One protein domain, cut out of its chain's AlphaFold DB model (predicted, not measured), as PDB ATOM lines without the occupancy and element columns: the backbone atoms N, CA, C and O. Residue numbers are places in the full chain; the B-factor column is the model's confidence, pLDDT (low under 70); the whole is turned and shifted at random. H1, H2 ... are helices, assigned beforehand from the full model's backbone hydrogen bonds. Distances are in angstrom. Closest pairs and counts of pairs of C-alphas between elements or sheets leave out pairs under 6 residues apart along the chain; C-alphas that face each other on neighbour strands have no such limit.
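What this domain is: This is residues 146 to 219 of the 220 residues of an uncharacterized protein of Spirochaetes bacterium ADurb.Bin133 (UniProt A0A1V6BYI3). What shape is this? It is a rod of two long helices, H1 and H4, which run the same way and overlap side by side where residues 172 to 176 of H1 meet residues 201 to 205 of H4; along the chain the short helix H2 folds back beside H1, off to one side of the two long helices, and the short helix H3 turns across to lead into H4. Residues 146 to 160 stick out at one end and residues 210 to 219 at the other. What is it made of? The printed part has 74 residues with four named helices, in the order H1, H2, H3, H4, and no named strand, an all helix class. How spread out is it? It is only just extended, close to loose, with a radius of gyration of the C-alphas of 17.1 A and spans of 66 by 19 by 16 A.

How they stand to each other: How do the long helices meet? H1, residues 146 to 177, touches H4, residues 199 to 217, at a shallow tilt of 23 degrees, the same way. They touch with residues 172 to 176 of H1 and 201 to 205 of H4 alone, and the closest C-alphas of the two, those of Leu 175 and Tyr 205, are 5.9 A apart. Where are the short helices? H2, residues 182 to 190, is close to H1 but not clearly touching, its closest C-alphas being those of Tyr 171 and Val 188, 7.7 A apart. H3, residues 192 to 197, only just touches H1, with 3 pairs of C-alphas within 8 A, through residues 164 to 168 of H1 alone; the closest C-alphas, of Ile 168 and Ile 194, are 6.3 A apart. H2 and H3 only just touch, with 3 such pairs, only at the corner by their link, about perpendicular at 80 degrees. What do the backbones show? In H1, H2, H3 and H4 every O i to N i+4 pair is within hydrogen-bond range.

Where its parts are: Where does H1 run? It spans 46.1 A from C-alpha 146 at (-14.388, -72.476, 24.983) to C-alpha 177 at (-5.200, -29.313, 11.630). What follows? H2 spans 12.2 A, H3 8.8 A and H4 27.4 A, H4 ending with C-alpha 217 at (14.568, -20.164, 7.497).

The domain as a whole: How large is it? The two C-alphas farthest apart, of Gln 146 and Lys 219, are 66.1 A apart. Are there cuts or long links? The printed part has no cut, and its three links are tight. Where is confidence low? The mean pLDDT of the printed part is 81.1, and residue 219 is under 70.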
ATOM      1  N   GLN A 146     -15.190 -73.078  26.047       75.25
ATOM      2  CA  GLN A 146     -14.388 -72.476  24.983       75.25
ATOM      3  C   GLN A 146     -15.194 -71.422  24.223       75.25
ATOM      4  O   GLN A 146     -14.728 -70.302  24.070       75.25
ATOM      5  N   GLU A 147     -16.438 -71.719  23.854       79.81
ATOM      6  CA  GLU A 147     -17.315 -70.767  23.167       79.81
ATOM      7  C   GLU A 147     -17.628 -69.527  24.018       79.81
ATOM      8  O   GLU A 147     -17.725 -68.421  23.483       79.81
ATOM      9  N   GLN A 148     -17.799 -69.682  25.335       71.12
ATOM     10  CA  GLN A 148     -17.998 -68.550  26.247       71.12
ATOM     11  C   GLN A 148     -16.736 -67.694  26.376       71.12
ATOM     12  O   GLN A 148     -16.825 -66.470  26.323       71.12
ATOM     13  N   GLU A 149     -15.570 -68.324  26.492       70.56
ATOM     14  CA  GLU A 149     -14.285 -67.626  26.536       70.56
ATOM     15  C   GLU A 149     -14.027 -66.863  25.226       70.56
ATOM     16  O   GLU A 149     -13.706 -65.678  25.248       70.56
ATOM     17  N   GLU A 150     -14.274 -67.486  24.073       76.12
ATOM     18  CA  GLU A 150     -14.167 -66.838  22.760       76.12
ATOM     19  C   GLU A 150     -15.177 -65.700  22.572       76.12
ATOM     20  O   GLU A 150     -14.888 -64.710  21.898       76.12
ATOM     21  N   ARG A 151     -16.392 -65.817  23.125       74.25
ATOM     22  CA  ARG A 151     -17.365 -64.711  23.137       74.25
ATOM     23  C   ARG A 151     -16.852 -63.548  23.972       74.25
ATOM     24  O   ARG A 151     -16.848 -62.428  23.477       74.25
ATOM     25  N   PHE A 152     -16.374 -63.820  25.183       70.06
ATOM     26  CA  PHE A 152     -15.838 -62.795  26.072       70.06
ATOM     27  C   PHE A 152     -14.624 -62.085  25.459       70.06
ATOM     28  O   PHE A 152     -14.543 -60.859  25.485       70.06
ATOM     29  N   GLN A 153     -13.716 -62.837  24.834       72.94
ATOM     30  CA  GLN A 153     -12.570 -62.268  24.128       72.94
ATOM     31  C   GLN A 153     -13.006 -61.405  22.942       72.94
ATOM     32  O   GLN A 153     -12.532 -60.280  22.815       72.94
ATOM     33  N   ARG A 154     -13.970 -61.858  22.128       77.38
ATOM     34  CA  ARG A 154     -14.514 -61.048  21.025       77.38
ATOM     35  C   ARG A 154     -15.207 -59.776  21.501       77.38
ATOM     36  O   ARG A 154     -15.037 -58.744  20.867       77.38
ATOM     37  N   GLU A 155     -15.973 -59.832  22.588       71.50
ATOM     38  CA  GLU A 155     -16.600 -58.646  23.186       71.50
ATOM     39  C   GLU A 155     -15.544 -57.678  23.733       71.50
ATOM     40  O   GLU A 155     -15.617 -56.473  23.492       71.50
ATOM     41  N   SER A 156     -14.513 -58.194  24.407       71.31
ATOM     42  CA  SER A 156     -13.401 -57.387  24.907       71.31
ATOM     43  C   SER A 156     -12.600 -56.738  23.775       71.31
ATOM     44  O   SER A 156     -12.270 -55.555  23.868       71.31
ATOM     45  N   ASP A 157     -12.318 -57.476  22.701       73.44
ATOM     46  CA  ASP A 157     -11.619 -56.966  21.524       73.44
ATOM     47  C   ASP A 157     -12.473 -55.957  20.748       73.44
ATOM     48  O   ASP A 157     -11.949 -54.928  20.325       73.44
ATOM     49  N   ALA A 158     -13.779 -56.198  20.598       72.38
ATOM     50  CA  ALA A 158     -14.700 -55.265  19.952       72.38
ATOM     51  C   ALA A 158     -14.764 -53.931  20.707       72.38
ATOM     52  O   ALA A 158     -14.572 -52.883  20.094       72.38
ATOM     53  N   ASN A 159     -14.919 -53.976  22.033       73.88
ATOM     54  CA  ASN A 159     -14.897 -52.781  22.878       73.88
ATOM     55  C   ASN A 159     -13.552 -52.046  22.778       73.88
ATOM     56  O   ASN A 159     -13.500 -50.819  22.750       73.88
ATOM     57  N   ARG A 160     -12.438 -52.785  22.691       74.12
ATOM     58  CA  ARG A 160     -11.111 -52.186  22.508       74.12
ATOM     59  C   ARG A 160     -10.979 -51.495  21.146       74.12
ATOM     60  O   ARG A 160     -10.417 -50.408  21.078       74.12
ATOM     61  N   ILE A 161     -11.488 -52.102  20.073       75.25
ATOM     62  CA  ILE A 161     -11.479 -51.518  18.721       75.25
ATOM     63  C   ILE A 161     -12.366 -50.272  18.655       75.25
ATOM     64  O   ILE A 161     -11.976 -49.299  18.017       75.25
ATOM     65  N   GLU A 162     -13.535 -50.287  19.297       77.06
ATOM     66  CA  GLU A 162     -14.435 -49.132  19.357       77.06
ATOM     67  C   GLU A 162     -13.747 -47.927  20.011       77.06
ATOM     68  O   GLU A 162     -13.677 -46.868  19.390       77.06
ATOM     69  N   ASN A 163     -13.106 -48.126  21.166       76.06
ATOM     70  CA  ASN A 163     -12.318 -47.077  21.821       76.06
ATOM     71  C   ASN A 163     -11.183 -46.557  20.922       76.06
ATOM     72  O   ASN A 163     -10.980 -45.351  20.804       76.06
ATOM     73  N   TYR A 164     -10.472 -47.451  20.221       79.56
ATOM     74  CA  TYR A 164      -9.425 -47.015  19.295       79.56
ATOM     75  C   TYR A 164      -9.965 -46.218  18.104       79.56
ATOM     76  O   TYR A 164      -9.251 -45.356  17.602       79.56
ATOM     77  N   ARG A 165     -11.190 -46.472  17.625       82.06
ATOM     78  CA  ARG A 165     -11.773 -45.697  16.516       82.06
ATOM     79  C   ARG A 165     -12.018 -44.246  16.904       82.06
ATOM     80  O   ARG A 165     -11.693 -43.361  16.116       82.06
ATOM     81  N   GLU A 166     -12.547 -44.006  18.102       83.38
ATOM     82  CA  GLU A 166     -12.745 -42.648  18.618       83.38
ATOM     83  C   GLU A 166     -11.406 -41.905  18.746       83.38
ATOM     84  O   GLU A 166     -11.271 -40.773  18.268       83.38
ATOM     85  N   ASP A 167     -10.387 -42.577  19.289       83.62
ATOM     86  CA  ASP A 167      -9.031 -42.035  19.403       83.62
ATOM     87  C   ASP A 167      -8.417 -41.730  18.026       83.62
ATOM     88  O   ASP A 167      -7.842 -40.662  17.810       83.62
ATOM     89  N   ILE A 168      -8.562 -42.640  17.058       86.50
ATOM     90  CA  ILE A 168      -8.046 -42.477  15.691       86.50
ATOM     91  C   ILE A 168      -8.690 -41.270  15.009       86.50
ATOM     92  O   ILE A 168      -7.980 -40.478  14.392       86.50
ATOM     93  N   GLU A 169     -10.007 -41.080  15.122       86.88
ATOM     94  CA  GLU A 169     -10.675 -39.909  14.542       86.88
ATOM     95  C   GLU A 169     -10.221 -38.596  15.186       86.88
ATOM     96  O   GLU A 169     -10.047 -37.589  14.487       86.88
ATOM     97  N   LEU A 170     -10.000 -38.597  16.503       88.56
ATOM     98  CA  LEU A 170      -9.476 -37.446  17.229       88.56
ATOM     99  C   LEU A 170      -8.062 -37.089  16.750       88.56
ATOM    100  O   LEU A 170      -7.801 -35.934  16.400       88.56
ATOM    101  N   TYR A 171      -7.159 -38.070  16.691       88.44
ATOM    102  CA  TYR A 171      -5.782 -37.857  16.248       88.44
ATOM    103  C   TYR A 171      -5.693 -37.516  14.759       88.44
ATOM    104  O   TYR A 171      -4.905 -36.649  14.391       88.44
ATOM    105  N   ARG A 172      -6.546 -38.100  13.906       88.88
ATOM    106  CA  ARG A 172      -6.658 -37.743  12.482       88.88
ATOM    107  C   ARG A 172      -6.935 -36.253  12.308       88.88
ATOM    108  O   ARG A 172      -6.233 -35.588  11.550       88.88
ATOM    109  N   LYS A 173      -7.926 -35.719  13.029       89.31
ATOM    110  CA  LYS A 173      -8.261 -34.285  12.989       89.31
ATOM    111  C   LYS A 173      -7.090 -33.432  13.466       89.31
ATOM    112  O   LYS A 173      -6.668 -32.532  12.751       89.31
ATOM    113  N   LYS A 174      -6.489 -33.776  14.610       89.06
ATOM    114  CA  LYS A 174      -5.333 -33.045  15.157       89.06
ATOM    115  C   LYS A 174      -4.116 -33.034  14.222       89.06
ATOM    116  O   LYS A 174      -3.433 -32.016  14.140       89.06
ATOM    117  N   LEU A 175      -3.846 -34.138  13.519       87.44
ATOM    118  CA  LEU A 175      -2.756 -34.241  12.540       87.44
ATOM    119  C   LEU A 175      -3.005 -33.368  11.305       87.44
ATOM    120  O   LEU A 175      -2.086 -32.689  10.848       87.44
ATOM    121  N   LEU A 176      -4.234 -33.365  10.780       85.38
ATOM    122  CA  LEU A 176      -4.613 -32.546   9.624       85.38
ATOM    123  C   LEU A 176      -4.633 -31.049   9.959       85.38
ATOM    124  O   LEU A 176      -4.151 -30.244   9.164       85.38
ATOM    125  N   ASP A 177      -5.128 -30.695  11.145       84.50
ATOM    126  CA  ASP A 177      -5.200 -29.313  11.630       84.50
ATOM    127  C   ASP A 177      -3.838 -28.786  12.122       84.50
ATOM    128  O   ASP A 177      -3.684 -27.589  12.360       84.50
ATOM    129  N   GLY A 178      -2.844 -29.664  12.297       81.56
ATOM    130  CA  GLY A 178      -1.516 -29.314  12.811       81.56
ATOM    131  C   GLY A 178      -1.502 -28.917  14.292       81.56
ATOM    132  O   GLY A 178      -0.568 -28.256  14.736       81.56
ATOM    133  N   THR A 179      -2.528 -29.302  15.056       85.75
ATOM    134  CA  THR A 179      -2.715 -28.949  16.477       85.75
ATOM    135  C   THR A 179      -2.255 -30.041  17.445       85.75
ATOM    136  O   THR A 179      -2.389 -29.882  18.659       85.75
ATOM    137  N   ILE A 180      -1.723 -31.154  16.929       87.56
ATOM    138  CA  ILE A 180      -1.205 -32.255  17.745       87.56
ATOM    139  C   ILE A 180      -0.007 -31.806  18.597       87.56
ATOM    140  O   ILE A 180       0.883 -31.104  18.114       87.56
ATOM    141  N   THR A 181       0.030 -32.221  19.863       87.75
ATOM    142  CA  THR A 181       1.184 -31.976  20.742       87.75
ATOM    143  C   THR A 181       2.287 -33.016  20.512       87.75
ATOM    144  O   THR A 181       2.027 -34.107  20.005       87.75
ATOM    145  N   ASP A 182       3.530 -32.714  20.899       84.50
ATOM    146  CA  ASP A 182       4.653 -33.649  20.716       84.50
ATOM    147  C   ASP A 182       4.478 -34.954  21.529       84.50
ATOM    148  O   ASP A 182       4.854 -36.036  21.068       84.50
ATOM    149  N   ASP A 183       3.841 -34.876  22.702       85.62
ATOM    150  CA  ASP A 183       3.518 -36.046  23.530       85.62
ATOM    151  C   ASP A 183       2.462 -36.939  22.859       85.62
ATOM    152  O   ASP A 183       2.602 -38.165  22.822       85.62
ATOM    153  N   GLU A 184       1.424 -36.330  22.277       86.31
ATOM    154  CA  GLU A 184       0.376 -37.032  21.531       86.31
ATOM    155  C   GLU A 184       0.920 -37.656  20.245       86.31
ATOM    156  O   GLU A 184       0.590 -38.796  19.921       86.31
ATOM    157  N   LEU A 185       1.805 -36.951  19.540       85.50
ATOM    158  CA  LEU A 185       2.479 -37.462  18.351       85.50
ATOM    159  C   LEU A 185       3.338 -38.686  18.689       85.50
ATOM    160  O   LEU A 185       3.244 -39.714  18.024       85.50
ATOM    161  N   THR A 186       4.103 -38.615  19.781       85.69
ATOM    162  CA  THR A 186       4.915 -39.741  20.267       85.69
ATOM    163  C   THR A 186       4.046 -40.946  20.634       85.69
ATOM    164  O   THR A 186       4.440 -42.093  20.414       85.69
ATOM    165  N   PHE A 187       2.868 -40.710  21.213       86.44
ATOM    166  CA  PHE A 187       1.910 -41.769  21.525       86.44
ATOM    167  C   PHE A 187       1.358 -42.432  20.258       86.44
ATOM    168  O   PHE A 187       1.380 -43.661  20.154       86.44
ATOM    169  N   VAL A 188       0.928 -41.629  19.280       85.75
ATOM    170  CA  VAL A 188       0.422 -42.105  17.985       85.75
ATOM    171  C   VAL A 188       1.472 -42.958  17.272       85.75
ATOM    172  O   VAL A 188       1.148 -44.044  16.808       85.75
ATOM    173  N   GLU A 189       2.736 -42.530  17.249       83.88
ATOM    174  CA  GLU A 189       3.826 -43.263  16.588       83.88
ATOM    175  C   GLU A 189       4.209 -44.569  17.282       83.88
ATOM    176  O   GLU A 189       4.571 -45.542  16.618       83.88
ATOM    177  N   LYS A 190       4.141 -44.605  18.618       86.00
ATOM    178  CA  LYS A 190       4.456 -45.807  19.406       86.00
ATOM    179  C   LYS A 190       3.347 -46.853  19.355       86.00
ATOM    180  O   LYS A 190       3.622 -48.032  19.577       86.00
ATOM    181  N   SER A 191       2.110 -46.443  19.094       82.00
ATOM    182  CA  SER A 191       0.981 -47.357  18.959       82.00
ATOM    183  C   SER A 191       1.002 -48.021  17.584       82.00
ATOM    184  O   SER A 191       0.782 -47.363  16.571       82.00
ATOM    185  N   THR A 192       1.234 -49.334  17.531       79.94
ATOM    186  CA  THR A 192       1.289 -50.088  16.263       79.94
ATOM    187  C   THR A 192      -0.007 -49.970  15.466       79.94
ATOM    188  O   THR A 192       0.036 -49.787  14.256       79.94
ATOM    189  N   PHE A 193      -1.150 -50.016  16.152       80.88
ATOM    190  CA  PHE A 193      -2.468 -49.958  15.528       80.88
ATOM    191  C   PHE A 193      -2.822 -48.550  15.025       80.88
ATOM    192  O   PHE A 193      -3.242 -48.385  13.884       80.88
ATOM    193  N   ILE A 194      -2.613 -47.521  15.854       81.56
ATOM    194  CA  ILE A 194      -2.981 -46.138  15.505       81.56
ATOM    195  C   ILE A 194      -2.023 -45.577  14.440       81.56
ATOM    196  O   ILE A 194      -2.468 -44.916  13.506       81.56
ATOM    197  N   SER A 195      -0.724 -45.873  14.546       83.69
ATOM    198  CA  SER A 195       0.298 -45.451  13.578       83.69
ATOM    199  C   SER A 195       0.051 -46.026  12.181       83.69
ATOM    200  O   SER A 195       0.229 -45.328  11.182       83.69
ATOM    201  N   GLU A 196      -0.388 -47.285  12.094       85.44
ATOM    202  CA  GLU A 196      -0.694 -47.926  10.813       85.44
ATOM    203  C   GLU A 196      -1.937 -47.310  10.156       85.44
ATOM    204  O   GLU A 196      -1.894 -46.977   8.969       85.44
ATOM    205  N   GLU A 197      -2.995 -47.061  10.932       86.56
ATOM    206  CA  GLU A 197      -4.239 -46.462  10.429       86.56
ATOM    207  C   GLU A 197      -4.078 -44.979  10.038       86.56
ATOM    208  O   GLU A 197      -4.717 -44.513   9.094       86.56
ATOM    209  N   LEU A 198      -3.209 -44.228  10.729       86.25
ATOM    210  CA  LEU A 198      -2.952 -42.797  10.485       86.25
ATOM    211  C   LEU A 198      -1.683 -42.524   9.669       86.25
ATOM    212  O   LEU A 198      -1.195 -41.393   9.622       86.25
ATOM    213  N   LYS A 199      -1.112 -43.541   9.017       88.00
ATOM    214  CA  LYS A 199       0.183 -43.440   8.326       88.00
ATOM    215  C   LYS A 199       0.222 -42.342   7.258       88.00
ATOM    216  O   LYS A 199       1.248 -41.679   7.084       88.00
ATOM    217  N   ASN A 200      -0.880 -42.147   6.536       88.38
ATOM    218  CA  ASN A 200      -0.965 -41.139   5.479       88.38
ATOM    219  C   ASN A 200      -1.008 -39.722   6.068       88.38
ATOM    220  O   ASN A 200      -0.318 -38.823   5.585       88.38
ATOM    221  N   GLU A 201      -1.778 -39.535   7.135       87.88
ATOM    222  CA  GLU A 201      -1.950 -38.272   7.845       87.88
ATOM    223  C   GLU A 201      -0.686 -37.878   8.610       87.88
ATOM    224  O   GLU A 201      -0.284 -36.717   8.561       87.88
ATOM    225  N   LEU A 202       0.006 -38.846   9.219       87.12
ATOM    226  CA  LEU A 202       1.340 -38.659   9.791       87.12
ATOM    227  C   LEU A 202       2.336 -38.192   8.722       87.12
ATOM    228  O   LEU A 202       3.058 -37.215   8.922       87.12
ATOM    229  N   GLY A 203       2.348 -38.845   7.556       83.56
ATOM    230  CA  GLY A 203       3.189 -38.437   6.432       83.56
ATOM    231  C   GLY A 203       2.891 -37.008   5.965       83.56
ATOM    232  O   GLY A 203       3.813 -36.214   5.761       83.56
ATOM    233  N   TYR A 204       1.609 -36.655   5.845       85.12
ATOM    234  CA  TYR A 204       1.167 -35.308   5.480       85.12
ATOM    235  C   TYR A 204       1.611 -34.256   6.504       85.12
ATOM    236  O   TYR A 204       2.178 -33.226   6.124       85.12
ATOM    237  N   TYR A 205       1.430 -34.543   7.796       87.25
ATOM    238  CA  TYR A 205       1.861 -33.682   8.893       87.25
ATOM    239  C   TYR A 205       3.368 -33.390   8.822       87.25
ATOM    240  O   TYR A 205       3.773 -32.225   8.840       87.25
ATOM    241  N   TYR A 206       4.208 -34.413   8.636       85.50
ATOM    242  CA  TYR A 206       5.660 -34.232   8.550       85.50
ATOM    243  C   TYR A 206       6.113 -33.440   7.321       85.50
ATOM    244  O   TYR A 206       7.023 -32.610   7.420       85.50
ATOM    245  N   ILE A 207       5.470 -33.645   6.169       84.56
ATOM    246  CA  ILE A 207       5.764 -32.878   4.951       84.56
ATOM    247  C   ILE A 207       5.416 -31.401   5.155       84.56
ATOM    248  O   ILE A 207       6.207 -30.526   4.794       84.56
ATOM    249  N   ASN A 208       4.258 -31.108   5.747       82.31
ATOM    250  CA  ASN A 208       3.836 -29.735   6.005       82.31
ATOM    251  C   ASN A 208       4.701 -29.053   7.066       82.31
ATOM    252  O   ASN A 208       5.144 -27.926   6.845       82.31
ATOM    253  N   LYS A 209       5.032 -29.747   8.162       80.88
ATOM    254  CA  LYS A 209       5.942 -29.240   9.199       80.88
ATOM    255  C   LYS A 209       7.307 -28.876   8.610       80.88
ATOM    256  O   LYS A 209       7.829 -27.801   8.887       80.88
ATOM    257  N   LYS A 210       7.858 -29.718   7.727       76.56
ATOM    258  CA  LYS A 210       9.130 -29.439   7.044       76.56
ATOM    259  C   LYS A 210       9.053 -28.205   6.138       76.56
ATOM    260  O   LYS A 210       9.954 -27.372   6.188       76.56
ATOM    261  N   LYS A 211       7.975 -28.055   5.359       78.44
ATOM    262  CA  LYS A 211       7.760 -26.870   4.507       78.44
ATOM    263  C   LYS A 211       7.658 -25.578   5.319       78.44
ATOM    264  O   LYS A 211       8.211 -24.569   4.896       78.44
ATOM    265  N   LEU A 212       6.976 -25.606   6.465       76.75
ATOM    266  CA  LEU A 212       6.866 -24.447   7.358       76.75
ATOM    267  C   LEU A 212       8.243 -24.027   7.892       76.75
ATOM    268  O   LEU A 212       8.616 -22.865   7.765       76.75
ATOM    269  N   ILE A 213       9.047 -24.986   8.361       78.56
ATOM    270  CA  ILE A 213      10.415 -24.732   8.847       78.56
ATOM    271  C   ILE A 213      11.318 -24.173   7.732       78.56
ATOM    272  O   ILE A 213      12.124 -23.275   7.970       78.56
ATOM    273  N   GLU A 214      11.209 -24.687   6.503       77.19
ATOM    274  CA  GLU A 214      11.973 -24.177   5.354       77.19
ATOM    275  C   GLU A 214      11.553 -22.752   4.955       77.19
ATOM    276  O   GLU A 214      12.395 -21.950   4.554       77.19
ATOM    277  N   GLN A 215      10.270 -22.404   5.087       74.75
ATOM    278  CA  GLN A 215       9.780 -21.047   4.831       74.75
ATOM    279  C   GLN A 215      10.215 -20.043   5.901       74.75
ATOM    280  O   GLN A 215      10.460 -18.887   5.564       74.75
ATOM    281  N   GLU A 216      10.318 -20.457   7.164       72.94
ATOM    282  CA  GLU A 216      10.821 -19.611   8.253       72.94
ATOM    283  C   GLU A 216      12.316 -19.322   8.094       72.94
ATOM    284  O   GLU A 216      12.718 -18.166   8.155       72.94
ATOM    285  N   LYS A 217      13.124 -20.333   7.747       73.00
ATOM    286  CA  LYS A 217      14.568 -20.164   7.497       73.00
ATOM    287  C   LYS A 217      14.908 -19.277   6.301       73.00
ATOM    288  O   LYS A 217      15.994 -18.722   6.261       73.00
ATOM    289  N   ASN A 218      14.012 -19.174   5.321       70.69
ATOM    290  CA  ASN A 218      14.191 -18.300   4.156       70.69
ATOM    291  C   ASN A 218      13.700 -16.859   4.402       70.69
ATOM    292  O   ASN A 218      13.807 -16.024   3.503       70.69
ATOM    293  N   LYS A 219      13.095 -16.582   5.566       65.69
ATOM    294  CA  LYS A 219      12.651 -15.243   5.984       65.69
ATOM    295  C   LYS A 219      13.614 -14.567   6.970       65.69
ATOM    296  O   LYS A 219      13.438 -13.373   7.211       65.69
TER     297      LYS A 219